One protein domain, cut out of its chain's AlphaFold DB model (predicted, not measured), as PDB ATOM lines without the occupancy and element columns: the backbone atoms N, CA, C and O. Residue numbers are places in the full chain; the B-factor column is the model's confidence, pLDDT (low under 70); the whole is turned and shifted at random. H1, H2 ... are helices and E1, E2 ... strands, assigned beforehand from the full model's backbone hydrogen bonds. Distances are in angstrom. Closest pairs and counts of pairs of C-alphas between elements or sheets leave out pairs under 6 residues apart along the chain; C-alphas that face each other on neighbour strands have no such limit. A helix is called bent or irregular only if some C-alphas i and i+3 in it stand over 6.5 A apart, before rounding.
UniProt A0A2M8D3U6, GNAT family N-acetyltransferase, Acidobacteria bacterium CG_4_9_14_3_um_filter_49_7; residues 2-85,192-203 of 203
ATOM      1  N   ASN A   2     169.129 304.708 305.418       65.19
ATOM      2  CA  ASN A   2     168.214 305.541 306.247       65.19
ATOM      3  C   ASN A   2     168.239 307.070 306.003       65.19
ATOM      4  O   ASN A   2     167.223 307.646 305.633       65.19
ATOM      5  N   MET A   3     169.404 307.704 306.182       75.56
ATOM      6  CA  MET A   3     169.628 309.145 306.001       75.56
ATOM      7  C   MET A   3     169.190 309.664 304.613       75.56
ATOM      8  O   MET A   3     168.533 310.692 304.539       75.56
ATOM      9  N   LEU A   4     169.475 308.932 303.529       75.06
ATOM     10  CA  LEU A   4     169.092 309.295 302.155       75.06
ATOM     11  C   LEU A   4     167.572 309.281 301.961       75.06
ATOM     12  O   LEU A   4     167.010 310.224 301.423       75.06
ATOM     13  N   TYR A   5     166.881 308.251 302.455       75.69
ATOM     14  CA  TYR A   5     165.423 308.198 302.335       75.69
ATOM     15  C   TYR A   5     164.747 309.242 303.226       75.69
ATOM     16  O   TYR A   5     163.747 309.817 302.813       75.69
ATOM     17  N   PHE A   6     165.309 309.553 304.398       79.56
ATOM     18  CA  PHE A   6     164.839 310.688 305.189       79.56
ATOM     19  C   PHE A   6     164.983 312.006 304.400       79.56
ATOM     20  O   PHE A   6     164.030 312.777 304.354       79.56
ATOM     21  N   MET A   7     166.103 312.217 303.693       82.06
ATOM     22  CA  MET A   7     166.308 313.366 302.789       82.06
ATOM     23  C   MET A   7     165.338 313.410 301.599       82.06
ATOM     24  O   MET A   7     164.958 314.491 301.165       82.06
ATOM     25  N   GLU A   8     164.934 312.259 301.057       81.44
ATOM     26  CA  GLU A   8     163.980 312.182 299.938       81.44
ATOM     27  C   GLU A   8     162.527 312.491 300.336       81.44
ATOM     28  O   GLU A   8     161.720 312.821 299.467       81.44
ATOM     29  N   ASN A   9     162.158 312.320 301.611       80.12
ATOM     30  CA  ASN A   9     160.757 312.344 302.054       80.12
ATOM     31  C   ASN A   9     160.410 313.508 303.006       80.12
ATOM     32  O   ASN A   9     159.221 313.699 303.273       80.12
ATOM     33  N   ASN A  10     161.394 314.270 303.500       84.50
ATOM     34  CA  ASN A  10     161.224 315.264 304.568       84.50
ATOM     35  C   ASN A  10     161.968 316.592 304.287       84.50
ATOM     36  O   ASN A  10     162.980 316.583 303.583       84.50
ATOM     37  N   PRO A  11     161.527 317.734 304.860       90.06
ATOM     38  CA  PRO A  11     162.289 318.986 304.853       90.06
ATOM     39  C   PRO A  11     163.664 318.846 305.522       90.06
ATOM     40  O   PRO A  11     163.801 318.153 306.530       90.06
ATOM     41  N   LEU A  12     164.669 319.548 304.991       93.19
ATOM     42  CA  LEU A  12     166.052 319.522 305.477       93.19
ATOM     43  C   LEU A  12     166.534 320.911 305.904       93.19
ATOM     44  O   LEU A  12     166.282 321.896 305.212       93.19
ATOM     45  N   HIS A  13     167.297 320.954 306.998       92.81
ATOM     46  CA  HIS A  13     167.913 322.166 307.556       92.81
ATOM     47  C   HIS A  13     169.414 322.249 307.271       92.81
ATOM     48  O   HIS A  13     169.905 323.296 306.856       92.81
ATOM     49  N   SER A  14     170.157 321.158 307.490       93.75
ATOM     50  CA  SER A  14     171.590 321.092 307.181       93.75
ATOM     51  C   SER A  14     172.034 319.684 306.790       93.75
ATOM     52  O   SER A  14     171.491 318.688 307.271       93.75
ATOM     53  N   LEU A  15     173.039 319.611 305.916       93.00
ATOM     54  CA  LEU A  15     173.811 318.409 305.614       93.00
ATOM     55  C   LEU A  15     175.291 318.785 305.691       93.00
ATOM     56  O   LEU A  15     175.802 319.518 304.847       93.00
ATOM     57  N   GLU A  16     175.973 318.288 306.713       94.38
ATOM     58  CA  GLU A  16     177.351 318.639 307.041       94.38
ATOM     59  C   GLU A  16     178.240 317.400 306.950       94.38
ATOM     60  O   GLU A  16     177.924 316.345 307.502       94.38
ATOM     61  N   LYS A  17     179.384 317.529 306.272       93.50
ATOM     62  CA  LYS A  17     180.426 316.498 306.229       93.50
ATOM     63  C   LYS A  17     181.644 316.977 307.008       93.50
ATOM     64  O   LYS A  17     182.217 318.010 306.675       93.50
ATOM     65  N   ILE A  18     182.087 316.186 307.983       92.25
ATOM     66  CA  ILE A  18     183.307 316.447 308.752       92.25
ATOM     67  C   ILE A  18     184.190 315.200 308.758       92.25
ATOM     68  O   ILE A  18     183.806 314.151 309.265       92.25
ATOM     69  N   GLY A  19     185.363 315.291 308.124       92.06
ATOM     70  CA  GLY A  19     186.217 314.126 307.880       92.06
ATOM     71  C   GLY A  19     185.499 313.055 307.050       92.06
ATOM     72  O   GLY A  19     185.096 313.300 305.910       92.06
ATOM     73  N   ASN A  20     185.329 311.875 307.646       92.19
ATOM     74  CA  ASN A  20     184.584 310.738 307.103       92.19
ATOM     75  C   ASN A  20     183.185 310.591 307.734       92.19
ATOM     76  O   ASN A  20     182.511 309.589 307.500       92.19
ATOM     77  N   SER A  21     182.747 311.578 308.519       92.38
ATOM     78  CA  SER A  21     181.432 311.620 309.161       92.38
ATOM     79  C   SER A  21     180.441 312.516 308.422       92.38
ATOM     80  O   SER A  21     180.832 313.472 307.747       92.38
ATOM     81  N   ILE A  22     179.151 312.236 308.607       92.12
ATOM     82  CA  ILE A  22     178.030 313.034 308.101       92.12
ATOM     83  C   ILE A  22     177.052 313.318 309.247       92.12
ATOM     84  O   ILE A  22     176.690 312.407 309.996       92.12
ATOM     85  N   VAL A  23     176.605 314.570 309.340       92.62
ATOM     86  CA  VAL A  23     175.492 315.025 310.183       92.62
ATOM     87  C   VAL A  23     174.406 315.584 309.265       92.62
ATOM     88  O   VAL A  23     174.693 316.403 308.395       92.62
ATOM     89  N   LEU A  24     173.165 315.139 309.442       92.62
ATOM     90  CA  LEU A  24     171.993 315.638 308.723       92.62
ATOM     91  C   LEU A  24     170.946 316.111 309.733       92.62
ATOM     92  O   LEU A  24     170.672 315.403 310.701       92.62
ATOM     93  N   ARG A  25     170.321 317.261 309.466       94.00
ATOM     94  CA  ARG A  25     169.170 317.785 310.213       94.00
ATOM     95  C   ARG A  25     167.960 317.975 309.303       94.00
ATOM     96  O   ARG A  25     168.101 318.536 308.218       94.00
ATOM     97  N   GLY A  26     166.774 317.579 309.762       92.06
ATOM     98  CA  GLY A  26     165.499 317.786 309.063       92.06
ATOM     99  C   GLY A  26     164.292 317.382 309.913       92.06
ATOM    100  O   GLY A  26     164.470 316.839 311.002       92.06
ATOM    101  N   ASP A  27     163.079 317.641 309.427       89.88
ATOM    102  CA  ASP A  27     161.841 317.524 310.217       89.88
ATOM    103  C   ASP A  27     160.951 316.362 309.762       89.88
ATOM    104  O   ASP A  27     160.628 316.273 308.581       89.88
ATOM    105  N   SER A  28     160.452 315.537 310.688       82.50
ATOM    106  CA  SER A  28     159.268 314.700 310.424       82.50
ATOM    107  C   SER A  28     158.191 314.889 311.499       82.50
ATOM    108  O   SER A  28     157.381 315.806 311.389       82.50
ATOM    109  N   ASP A  29     158.176 314.082 312.558       78.25
ATOM    110  CA  ASP A  29     157.432 314.370 313.798       78.25
ATOM    111  C   ASP A  29     158.224 315.296 314.744       78.25
ATOM    112  O   ASP A  29     157.650 316.102 315.485       78.25
ATOM    113  N   HIS A  30     159.552 315.212 314.676       85.06
ATOM    114  CA  HIS A  30     160.524 316.030 315.394       85.06
ATOM    115  C   HIS A  30     161.650 316.501 314.455       85.06
ATOM    116  O   HIS A  30     161.804 315.994 313.343       85.06
ATOM    117  N   GLN A  31     162.451 317.470 314.914       89.88
ATOM    118  CA  GLN A  31     163.667 317.909 314.222       89.88
ATOM    119  C   GLN A  31     164.801 316.917 314.521       89.88
ATOM    120  O   GLN A  31     165.460 317.002 315.561       89.88
ATOM    121  N   TRP A  32     164.994 315.943 313.634       89.25
ATOM    122  CA  TRP A  32     165.919 314.825 313.813       89.25
ATOM    123  C   TRP A  32     167.341 315.152 313.363       89.25
ATOM    124  O   TRP A  32     167.566 315.621 312.248       89.25
ATOM    125  N   VAL A  33     168.310 314.786 314.203       91.50
ATOM    126  CA  VAL A  33     169.742 314.783 313.898       91.50
ATOM    127  C   VAL A  33     170.181 313.354 313.564       91.50
ATOM    128  O   VAL A  33     170.381 312.516 314.447       91.50
ATOM    129  N   TYR A  34     170.319 313.056 312.275       90.25
ATOM    130  CA  TYR A  34     170.864 311.790 311.784       90.25
ATOM    131  C   TYR A  34     172.389 311.880 311.733       90.25
ATOM    132  O   TYR A  34     172.938 312.817 311.151       90.25
ATOM    133  N   ILE A  35     173.081 310.891 312.298       89.00
ATOM    134  CA  ILE A  35     174.548 310.876 312.360       89.00
ATOM    135  C   ILE A  35     175.087 309.576 311.766       89.00
ATOM    136  O   ILE A  35     174.567 308.492 312.015       89.00
ATOM    137  N   SER A  36     176.150 309.698 310.976       88.94
ATOM    138  CA  SER A  36     176.938 308.578 310.463       88.94
ATOM    139  C   SER A  36     178.410 308.885 310.705       88.94
ATOM    140  O   SER A  36     178.932 309.854 310.159       88.94
ATOM    141  N   THR A  37     179.080 308.095 311.544       89.38
ATOM    142  CA  THR A  37     180.499 308.272 311.888       89.38
ATOM    143  C   THR A  37     181.171 306.906 312.078       89.38
ATOM    144  O   THR A  37     180.578 306.032 312.712       89.38
ATOM    145  N   PRO A  38     182.371 306.669 311.510       88.88
ATOM    146  CA  PRO A  38     182.962 305.330 311.456       88.88
ATOM    147  C   PRO A  38     183.748 304.910 312.711       88.88
ATOM    148  O   PRO A  38     184.154 303.754 312.782       88.88
ATOM    149  N   ASN A  39     184.048 305.819 313.649       91.19
ATOM    150  CA  ASN A  39     184.806 305.527 314.879       91.19
ATOM    151  C   ASN A  39     184.766 306.697 315.884       91.19
ATOM    152  O   ASN A  39     184.327 307.799 315.561       91.19
ATOM    153  N   GLU A  40     185.293 306.485 317.094       91.88
ATOM    154  CA  GLU A  40     185.330 307.491 318.168       91.88
ATOM    155  C   GLU A  40     186.126 308.767 317.838       91.88
ATOM    156  O   GLU A  40     185.721 309.858 318.239       91.88
ATOM    157  N   ASN A  41     187.228 308.666 317.085       93.50
ATOM    158  CA  ASN A  41     188.040 309.831 316.702       93.50
ATOM    159  C   ASN A  41     187.307 310.745 315.714       93.50
ATOM    160  O   ASN A  41     187.493 311.960 315.723       93.50
ATOM    161  N   GLU A  42     186.462 310.159 314.875       94.31
ATOM    162  CA  GLU A  42     185.553 310.863 313.980       94.31
ATOM    163  C   GLU A  42     184.312 311.384 314.731       94.31
ATOM    164  O   GLU A  42     183.922 312.536 314.543       94.31
ATOM    165  N   LEU A  43     183.750 310.612 315.672       92.44
ATOM    166  CA  LEU A  43     182.675 311.070 316.563       92.44
ATOM    167  C   LEU A  43     183.097 312.296 317.388       92.44
ATOM    168  O   LEU A  43     182.313 313.228 317.519       92.44
ATOM    169  N   ASN A  44     184.342 312.360 317.879       91.81
ATOM    170  CA  ASN A  44     184.880 313.542 318.568       91.81
ATOM    171  C   ASN A  44     184.726 314.835 317.742       91.81
ATOM    172  O   ASN A  44     184.458 315.888 318.314       91.81
ATOM    173  N   LYS A  45     184.861 314.750 316.411       93.75
ATOM    174  CA  LYS A  45     184.685 315.882 315.485       93.75
ATOM    175  C   LYS A  45     183.205 316.196 315.272       93.75
ATOM    176  O   LYS A  45     182.813 317.355 315.283       93.75
ATOM    177  N   VAL A  46     182.365 315.170 315.138       93.50
ATOM    178  CA  VAL A  46     180.903 315.339 315.072       93.50
ATOM    179  C   VAL A  46     180.370 316.057 316.312       93.50
ATOM    180  O   VAL A  46     179.572 316.975 316.169       93.50
ATOM    181  N   MET A  47     180.850 315.714 317.514       91.19
ATOM    182  CA  MET A  47     180.400 316.350 318.759       91.19
ATOM    183  C   MET A  47     180.624 317.873 318.794       91.19
ATOM    184  O   MET A  47     179.898 318.550 319.517       91.19
ATOM    185  N   SER A  48     181.570 318.433 318.024       90.12
ATOM    186  CA  SER A  48     181.768 319.892 317.949       90.12
ATOM    187  C   SER A  48     180.799 320.614 317.004       90.12
ATOM    188  O   SER A  48     180.749 321.839 317.026       90.12
ATOM    189  N   LEU A  49     180.030 319.880 316.188       90.81
ATOM    190  CA  LEU A  49     178.947 320.417 315.349       90.81
ATOM    191  C   LEU A  49     177.579 320.396 316.055       90.81
ATOM    192  O   LEU A  49     176.576 320.803 315.467       90.81
ATOM    193  N   LEU A  50     177.513 319.878 317.288       89.50
ATOM    194  CA  LEU A  50     176.269 319.681 318.029       89.50
ATOM    195  C   LEU A  50     176.044 320.776 319.071       89.50
ATOM    196  O   LEU A  50     176.949 321.205 319.786       89.50
ATOM    197  N   THR A  51     174.793 321.198 319.174       88.06
ATOM    198  CA  THR A  51     174.334 322.325 319.986       88.06
ATOM    199  C   THR A  51     173.590 321.852 321.247       88.06
ATOM    200  O   THR A  51     173.616 320.678 321.641       88.06
ATOM    201  N   ARG A  52     172.921 322.784 321.937       82.81
ATOM    202  CA  ARG A  52     171.939 322.455 322.986       82.81
ATOM    203  C   ARG A  52     170.538 322.212 322.416       82.81
ATOM    204  O   ARG A  52     169.777 321.464 323.023       82.81
ATOM    205  N   ASP A  53     170.240 322.788 321.254       86.56
ATOM    206  CA  ASP A  53     168.934 322.717 320.592       86.56
ATOM    207  C   ASP A  53     168.753 321.419 319.791       86.56
ATOM    208  O   ASP A  53     167.627 320.941 319.634       86.56
ATOM    209  N   ASP A  54     169.870 320.790 319.407       88.38
ATOM    210  CA  ASP A  54     169.945 319.393 318.980       88.38
ATOM    211  C   ASP A  54     169.438 318.475 320.108       88.38
ATOM    212  O   ASP A  54     170.153 318.153 321.070       88.38
ATOM    213  N   ARG A  55     168.157 318.096 320.006       85.62
ATOM    214  CA  ARG A  55     167.416 317.371 321.052       85.62
ATOM    215  C   ARG A  55     166.932 315.983 320.660       85.62
ATOM    216  O   ARG A  55     166.740 315.173 321.563       85.62
ATOM    217  N   PHE A  56     166.796 315.700 319.366       86.25
ATOM    218  CA  PHE A  56     166.320 314.421 318.844       86.25
ATOM    219  C   PHE A  56     167.365 313.836 317.900       86.25
ATOM    220  O   PHE A  56     167.788 314.497 316.957       86.25
ATOM    221  N   PHE A  57     167.808 312.608 318.156       87.12
ATOM    222  CA  PHE A  57     168.898 311.972 317.409       87.12
ATOM    223  C   PHE A  57     168.461 310.626 316.838       87.12
ATOM    224  O   PHE A  57     167.641 309.943 317.446       87.12
ATOM    225  N   ALA A  58     169.029 310.241 315.693       82.75
ATOM    226  CA  ALA A  58     168.726 308.994 314.999       82.75
ATOM    227  C   ALA A  58     169.998 308.288 314.495       82.75
ATOM    228  O   ALA A  58     171.012 308.920 314.200       82.75
ATOM    229  N   VAL A  59     169.914 306.957 314.347       75.88
ATOM    230  CA  VAL A  59     171.025 306.059 313.941       75.88
ATOM    231  C   VAL A  59     172.200 306.018 314.945       75.88
ATOM    232  O   VAL A  59     173.317 305.655 314.591       75.88
ATOM    233  N   ILE A  60     171.956 306.353 316.218       78.50
ATOM    234  CA  ILE A  60     173.002 306.413 317.250       78.50
ATOM    235  C   ILE A  60     173.251 305.034 317.882       78.50
ATOM    236  O   ILE A  60     172.437 304.547 318.669       78.50
ATOM    237  N   GLU A  61     174.397 304.434 317.557       80.12
ATOM    238  CA  GLU A  61     174.824 303.110 318.034       80.12
ATOM    239  C   GLU A  61     175.263 303.112 319.513       80.12
ATOM    240  O   GLU A  61     175.693 304.133 320.049       80.12
ATOM    241  N   ASP A  62     175.200 301.946 320.171       81.50
ATOM    242  CA  ASP A  62     175.397 301.789 321.626       81.50
ATOM    243  C   ASP A  62     176.717 302.386 322.154       81.50
ATOM    244  O   ASP A  62     176.748 302.995 323.224       81.50
ATOM    245  N   TRP A  63     177.806 302.261 321.387       85.25
ATOM    246  CA  TRP A  63     179.129 302.793 321.745       85.25
ATOM    247  C   TRP A  63     179.190 304.328 321.728       85.25
ATOM    248  O   TRP A  63     180.024 304.928 322.403       85.25
ATOM    249  N   MET A  64     178.287 304.983 320.997       86.12
ATOM    250  CA  MET A  64     178.226 306.439 320.913       86.12
ATOM    251  C   MET A  64     177.529 307.063 322.138       86.12
ATOM    252  O   MET A  64     177.793 308.215 322.487       86.12
ATOM    253  N   LEU A  65     176.634 306.327 322.809       79.88
ATOM    254  CA  LEU A  65     175.710 306.858 323.827       79.88
ATOM    255  C   LEU A  65     176.364 307.567 325.027       79.88
ATOM    256  O   LEU A  65     175.826 308.596 325.460       79.88
ATOM    257  N   PRO A  66     177.531 307.133 325.549       82.31
ATOM    258  CA  PRO A  66     178.237 307.870 326.600       82.31
ATOM    259  C   PRO A  66     178.661 309.285 326.173       82.31
ATOM    260  O   PRO A  66     178.838 310.159 327.017       82.31
ATOM    261  N   ARG A  67     178.807 309.533 324.862       84.06
ATOM    262  CA  ARG A  67     179.221 310.829 324.301       84.06
ATOM    263  C   ARG A  67     178.039 311.772 324.073       84.06
ATOM    264  O   ARG A  67     178.172 312.962 324.333       84.06
ATOM    265  N   PHE A  68     176.890 311.237 323.653       79.69
ATOM    266  CA  PHE A  68     175.653 312.009 323.461       79.69
ATOM    267  C   PHE A  68     174.939 312.351 324.766       79.69
ATOM    268  O   PHE A  68     174.378 313.438 324.884       79.69
ATOM    269  N   SER A  69     174.964 311.444 325.747       72.81
ATOM    270  CA  SER A  69     174.336 311.683 327.049       72.81
ATOM    271  C   SER A  69     175.028 312.821 327.801       72.81
ATOM    272  O   SER A  69     174.367 313.791 328.151       72.81
ATOM    273  N   GLY A  70     176.350 312.769 328.013       62.72
ATOM    274  CA  GLY A  70     177.131 313.925 328.490       62.72
ATOM    275  C   GLY A  70     176.631 314.565 329.798       62.72
ATOM    276  O   GLY A  70     176.780 315.768 329.989       62.72
ATOM    277  N   GLY A  71     175.977 313.785 330.668       66.62
ATOM    278  CA  GLY A  71     175.314 314.260 331.892       66.62
ATOM    279  C   GLY A  71     173.859 314.734 331.721       66.62
ATOM    280  O   GLY A  71     173.164 314.901 332.723       66.62
ATOM    281  N   ARG A  72     173.355 314.898 330.487       72.38
ATOM    282  CA  ARG A  72     171.926 315.122 330.199       72.38
ATOM    283  C   ARG A  72     171.118 313.874 330.571       72.38
ATOM    284  O   ARG A  72     171.550 312.743 330.334       72.38
ATOM    285  N   ARG A  73     169.909 314.061 331.111       75.19
ATOM    286  CA  ARG A  73     169.015 312.938 331.429       75.19
ATOM    287  C   ARG A  73     168.262 312.480 330.183       75.19
ATOM    288  O   ARG A  73     167.505 313.247 329.595       75.19
ATOM    289  N   VAL A  74     168.398 311.196 329.867       75.50
ATOM    290  CA  VAL A  74     167.544 310.465 328.923       75.50
ATOM    291  C   VAL A  74     166.072 310.644 329.310       75.50
ATOM    292  O   VAL A  74     165.682 310.274 330.417       75.50
ATOM    293  N   LEU A  75     165.250 311.208 328.421       77.06
ATOM    294  CA  LEU A  75     163.790 311.244 328.606       77.06
ATOM    295  C   LEU A  75     163.101 310.054 327.934       77.06
ATOM    296  O   LEU A  75     162.120 309.535 328.458       77.06
ATOM    297  N   TRP A  76     163.632 309.622 326.792       74.25
ATOM    298  CA  TRP A  76     163.153 308.485 326.016       74.25
ATOM    299  C   TRP A  76     164.319 307.843 325.261       74.25
ATOM    300  O   TRP A  76     165.309 308.514 324.965       74.25
ATOM    301  N   GLN A  77     164.184 306.547 324.993       76.25
ATOM    302  CA  GLN A  77     165.102 305.724 324.219       76.25
ATOM    303  C   GLN A  77     164.278 304.608 323.563       76.25
ATOM    304  O   GLN A  77     163.588 303.867 324.268       76.25
ATOM    305  N   MET A  78     164.351 304.462 322.238       73.81
ATOM    306  CA  MET A  78     163.689 303.368 321.515       73.81
ATOM    307  C   MET A  78     164.690 302.479 320.779       73.81
ATOM    308  O   MET A  78     165.308 302.889 319.801       73.81
ATOM    309  N   SER A  79     164.793 301.227 321.215       72.56
ATOM    310  CA  SER A  79     165.588 300.200 320.546       72.56
ATOM    311  C   SER A  79     164.778 299.506 319.453       72.56
ATOM    312  O   SER A  79     163.710 298.966 319.727       72.56
ATOM    313  N   THR A  80     165.305 299.448 318.229       71.50
ATOM    314  CA  THR A  80     164.714 298.681 317.117       71.50
ATOM    315  C   THR A  80     165.752 297.770 316.463       71.50
ATOM    316  O   THR A  80     166.953 297.965 316.640       71.50
ATOM    317  N   MET A  81     165.296 296.770 315.707       73.56
ATOM    318  CA  MET A  81     166.148 295.899 314.900       73.56
ATOM    319  C   MET A  81     165.855 296.154 313.425       73.56
ATOM    320  O   MET A  81     164.804 295.753 312.926       73.56
ATOM    321  N   LYS A  82     166.793 296.790 312.714       72.25
ATOM    322  CA  LYS A  82     166.691 296.901 311.259       72.25
ATOM    323  C   LYS A  82     167.185 295.633 310.579       72.25
ATOM    324  O   LYS A  82     168.351 295.253 310.633       72.25
ATOM    325  N   LEU A  83     166.204 294.998 309.972       73.38
ATOM    326  CA  LEU A  83     166.248 293.823 309.133       73.38
ATOM    327  C   LEU A  83     166.578 294.300 307.682       73.38
ATOM    328  O   LEU A  83     166.152 295.395 307.345       73.38
ATOM    329  N   VAL A  84     167.339 293.586 306.826       73.81
ATOM    330  CA  VAL A  84     167.807 294.060 305.487       73.81
ATOM    331  C   VAL A  84     167.676 293.016 304.360       73.81
ATOM    332  O   VAL A  84     168.181 291.912 304.514       73.81
ATOM    333  N   LEU A  85     167.029 293.354 303.229       75.81
ATOM    334  CA  LEU A  85     166.694 292.411 302.144       75.81
ATOM    335  C   LEU A  85     167.773 292.457 301.056       75.81
ATOM    336  O   LEU A  85     168.021 293.545 300.537       75.81
ATOM    337  N   SER A 192     170.966 290.587 310.896       27.28
ATOM    338  CA  SER A 192     172.325 290.284 311.474       27.28
ATOM    339  C   SER A 192     173.119 291.448 312.114       27.28
ATOM    340  O   SER A 192     174.127 291.175 312.765       27.28
ATOM    341  N   LYS A 193     172.702 292.722 312.024       31.64
ATOM    342  CA  LYS A 193     173.398 293.836 312.715       31.64
ATOM    343  C   LYS A 193     172.547 294.492 313.805       31.64
ATOM    344  O   LYS A 193     171.425 294.926 313.554       31.64
ATOM    345  N   ARG A 194     173.120 294.639 315.007       31.12
ATOM    346  CA  ARG A 194     172.614 295.568 316.030       31.12
ATOM    347  C   ARG A 194     172.899 297.005 315.582       31.12
ATOM    348  O   ARG A 194     173.934 297.558 315.929       31.12
ATOM    349  N   GLN A 195     171.975 297.618 314.850       35.34
ATOM    350  CA  GLN A 195     171.799 299.066 314.946       35.34
ATOM    351  C   GLN A 195     170.598 299.322 315.838       35.34
ATOM    352  O   GLN A 195     169.457 299.254 315.389       35.34
ATOM    353  N   ILE A 196     170.869 299.595 317.110       34.03
ATOM    354  CA  ILE A 196     169.868 300.144 318.013       34.03
ATOM    355  C   ILE A 196     169.675 301.607 317.592       34.03
ATOM    356  O   ILE A 196     170.473 302.464 317.953       34.03
ATOM    357  N   LEU A 197     168.661 301.902 316.767       38.88
ATOM    358  CA  LEU A 197     168.350 303.284 316.369       38.88
ATOM    359  C   LEU A 197     167.625 304.015 317.497       38.88
ATOM    360  O   LEU A 197     166.441 304.318 317.393       38.88
ATOM    361  N   ASN A 198     168.370 304.296 318.559       34.59
ATOM    362  CA  ASN A 198     167.884 305.052 319.694       34.59
ATOM    363  C   ASN A 198     167.387 306.428 319.237       34.59
ATOM    364  O   ASN A 198     168.192 307.297 318.904       34.59
ATOM    365  N   GLN A 199     166.066 306.606 319.231       36.00
ATOM    366  CA  GLN A 199     165.432 307.916 319.213       36.00
ATOM    367  C   GLN A 199     165.455 308.501 320.631       36.00
ATOM    368  O   GLN A 199     165.117 307.805 321.590       36.00
ATOM    369  N   TRP A 200     165.874 309.761 320.755       37.84
ATOM    370  CA  TRP A 200     166.054 310.469 322.032       37.84
ATOM    371  C   TRP A 200     165.221 311.746 322.077       37.84
ATOM    372  O   TRP A 200     164.893 312.302 321.036       37.84
ATOM    373  N   ALA A 201     164.980 312.252 323.285       33.34
ATOM    374  CA  ALA A 201     164.570 313.631 323.526       33.34
ATOM    375  C   ALA A 201     165.356 314.178 324.731       33.34
ATOM    376  O   ALA A 201     165.353 313.550 325.794       33.34
ATOM    377  N   TRP A 202     166.016 315.332 324.589       40.97
ATOM    378  CA  TRP A 202     166.684 316.024 325.705       40.97
ATOM    379  C   TRP A 202     165.843 317.191 326.264       40.97
ATOM    380  O   TRP A 202     165.005 317.784 325.576       40.97
ATOM    381  N   ARG A 203     166.133 317.555 327.517       33.44
ATOM    382  CA  ARG A 203     165.928 318.885 328.113       33.44
ATOM    383  C   ARG A 203     167.251 319.333 328.731       33.44
ATOM    384  O   ARG A 203     168.035 318.425 329.093       33.44
TER     385      ARG A 203
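This is residues 2 to 85 and 192 to 203 of the 203 residues of the protein "GNAT family N-acetyltransferase" of Acidobacteria bacterium CG_4_9_14_3_um_filter_49_7 (UniProt A0A2M8D3U6). A small twisted sheet of four strands stands in the middle of three layers, with H1 packed on one face and H2 on the other. H3 sits next to H2, off the sheet, and two long stretches with no named element, residues 70 to 85 and 192 to 203, run past the E4 side of the sheet. The 96 printed residues hold three named helices and four named strands, in the order H1 E1 E2 E3 H2 E4 H3; the sheet is mixed, in the order E1, E2, E3, E4, and the class is mixed, helices and strands. The whole is compact, with a radius of gyration of the C-alphas of 12.9 A, and rounded, spanning 36 by 30 by 28 A.

E1, residues 12 to 18, E2, residues 21 to 27, and E3, residues 31 to 36, form a meander, each strand the antiparallel neighbour of the one before. E1 and E2 are a hairpin, with N 16 and O 23 within hydrogen-bond range at 2.8 A. E2 and E3 are a hairpin too, with N 34 and O 24 at 2.8 A. E4, residues 56 to 58, is an edge strand parallel to E3, with N 33 and O 56 at 2.8 A. H2, residues 40 to 49, joins E3 to E4 in a strand-helix-strand unit, two parallel neighbour strands with a helix between, whose crossover is right-handed. H2 is on the sheet at a height of 8.1 A; the closest C-alphas of H2 and E2, those of Glu 42 and Ser 21, are 6.4 A apart. H1, residues 2 to 9, is on the opposite face at a height of 9.2 A, and its closest C-alpha to E3 is that of Met 3, 6.5 A from Tyr 34. H3, residues 62 to 69, is not on the sheet; it touches H2, closest at the C-alphas of Met 64 and Glu 40, 7.7 A apart, at a shallow tilt of 33 degrees, only just short of steep, the same way. Every O i to N i+4 pair is within hydrogen-bond range in H1, against 3 of 6 in H2 and 2 of 4 in H3.

H1 begins at C-alpha 2, (168.214, 305.541, 306.247), and is 10.9 A long. E1 measures 17.8 A, E2 20.5 A, E3 16.7 A, H2 14.7 A and E4 7.1 A. H3, 11.3 A, ends at C-alpha 69, (174.336, 311.683, 327.049); it is irregular, with C-alphas 63 and 66 7.1 A apart.

The C-alphas farthest apart, of Gly 71 and Leu 85, are 37.9 A apart. Residues 86 to 191 are not printed, and C-alphas 85 and 192 are 11.1 A apart across this cut. No link between named elements is long. The mean pLDDT of the printed part is 78.1; residue 2, residues 70 to 71 and residues 192 to 203 are under 70.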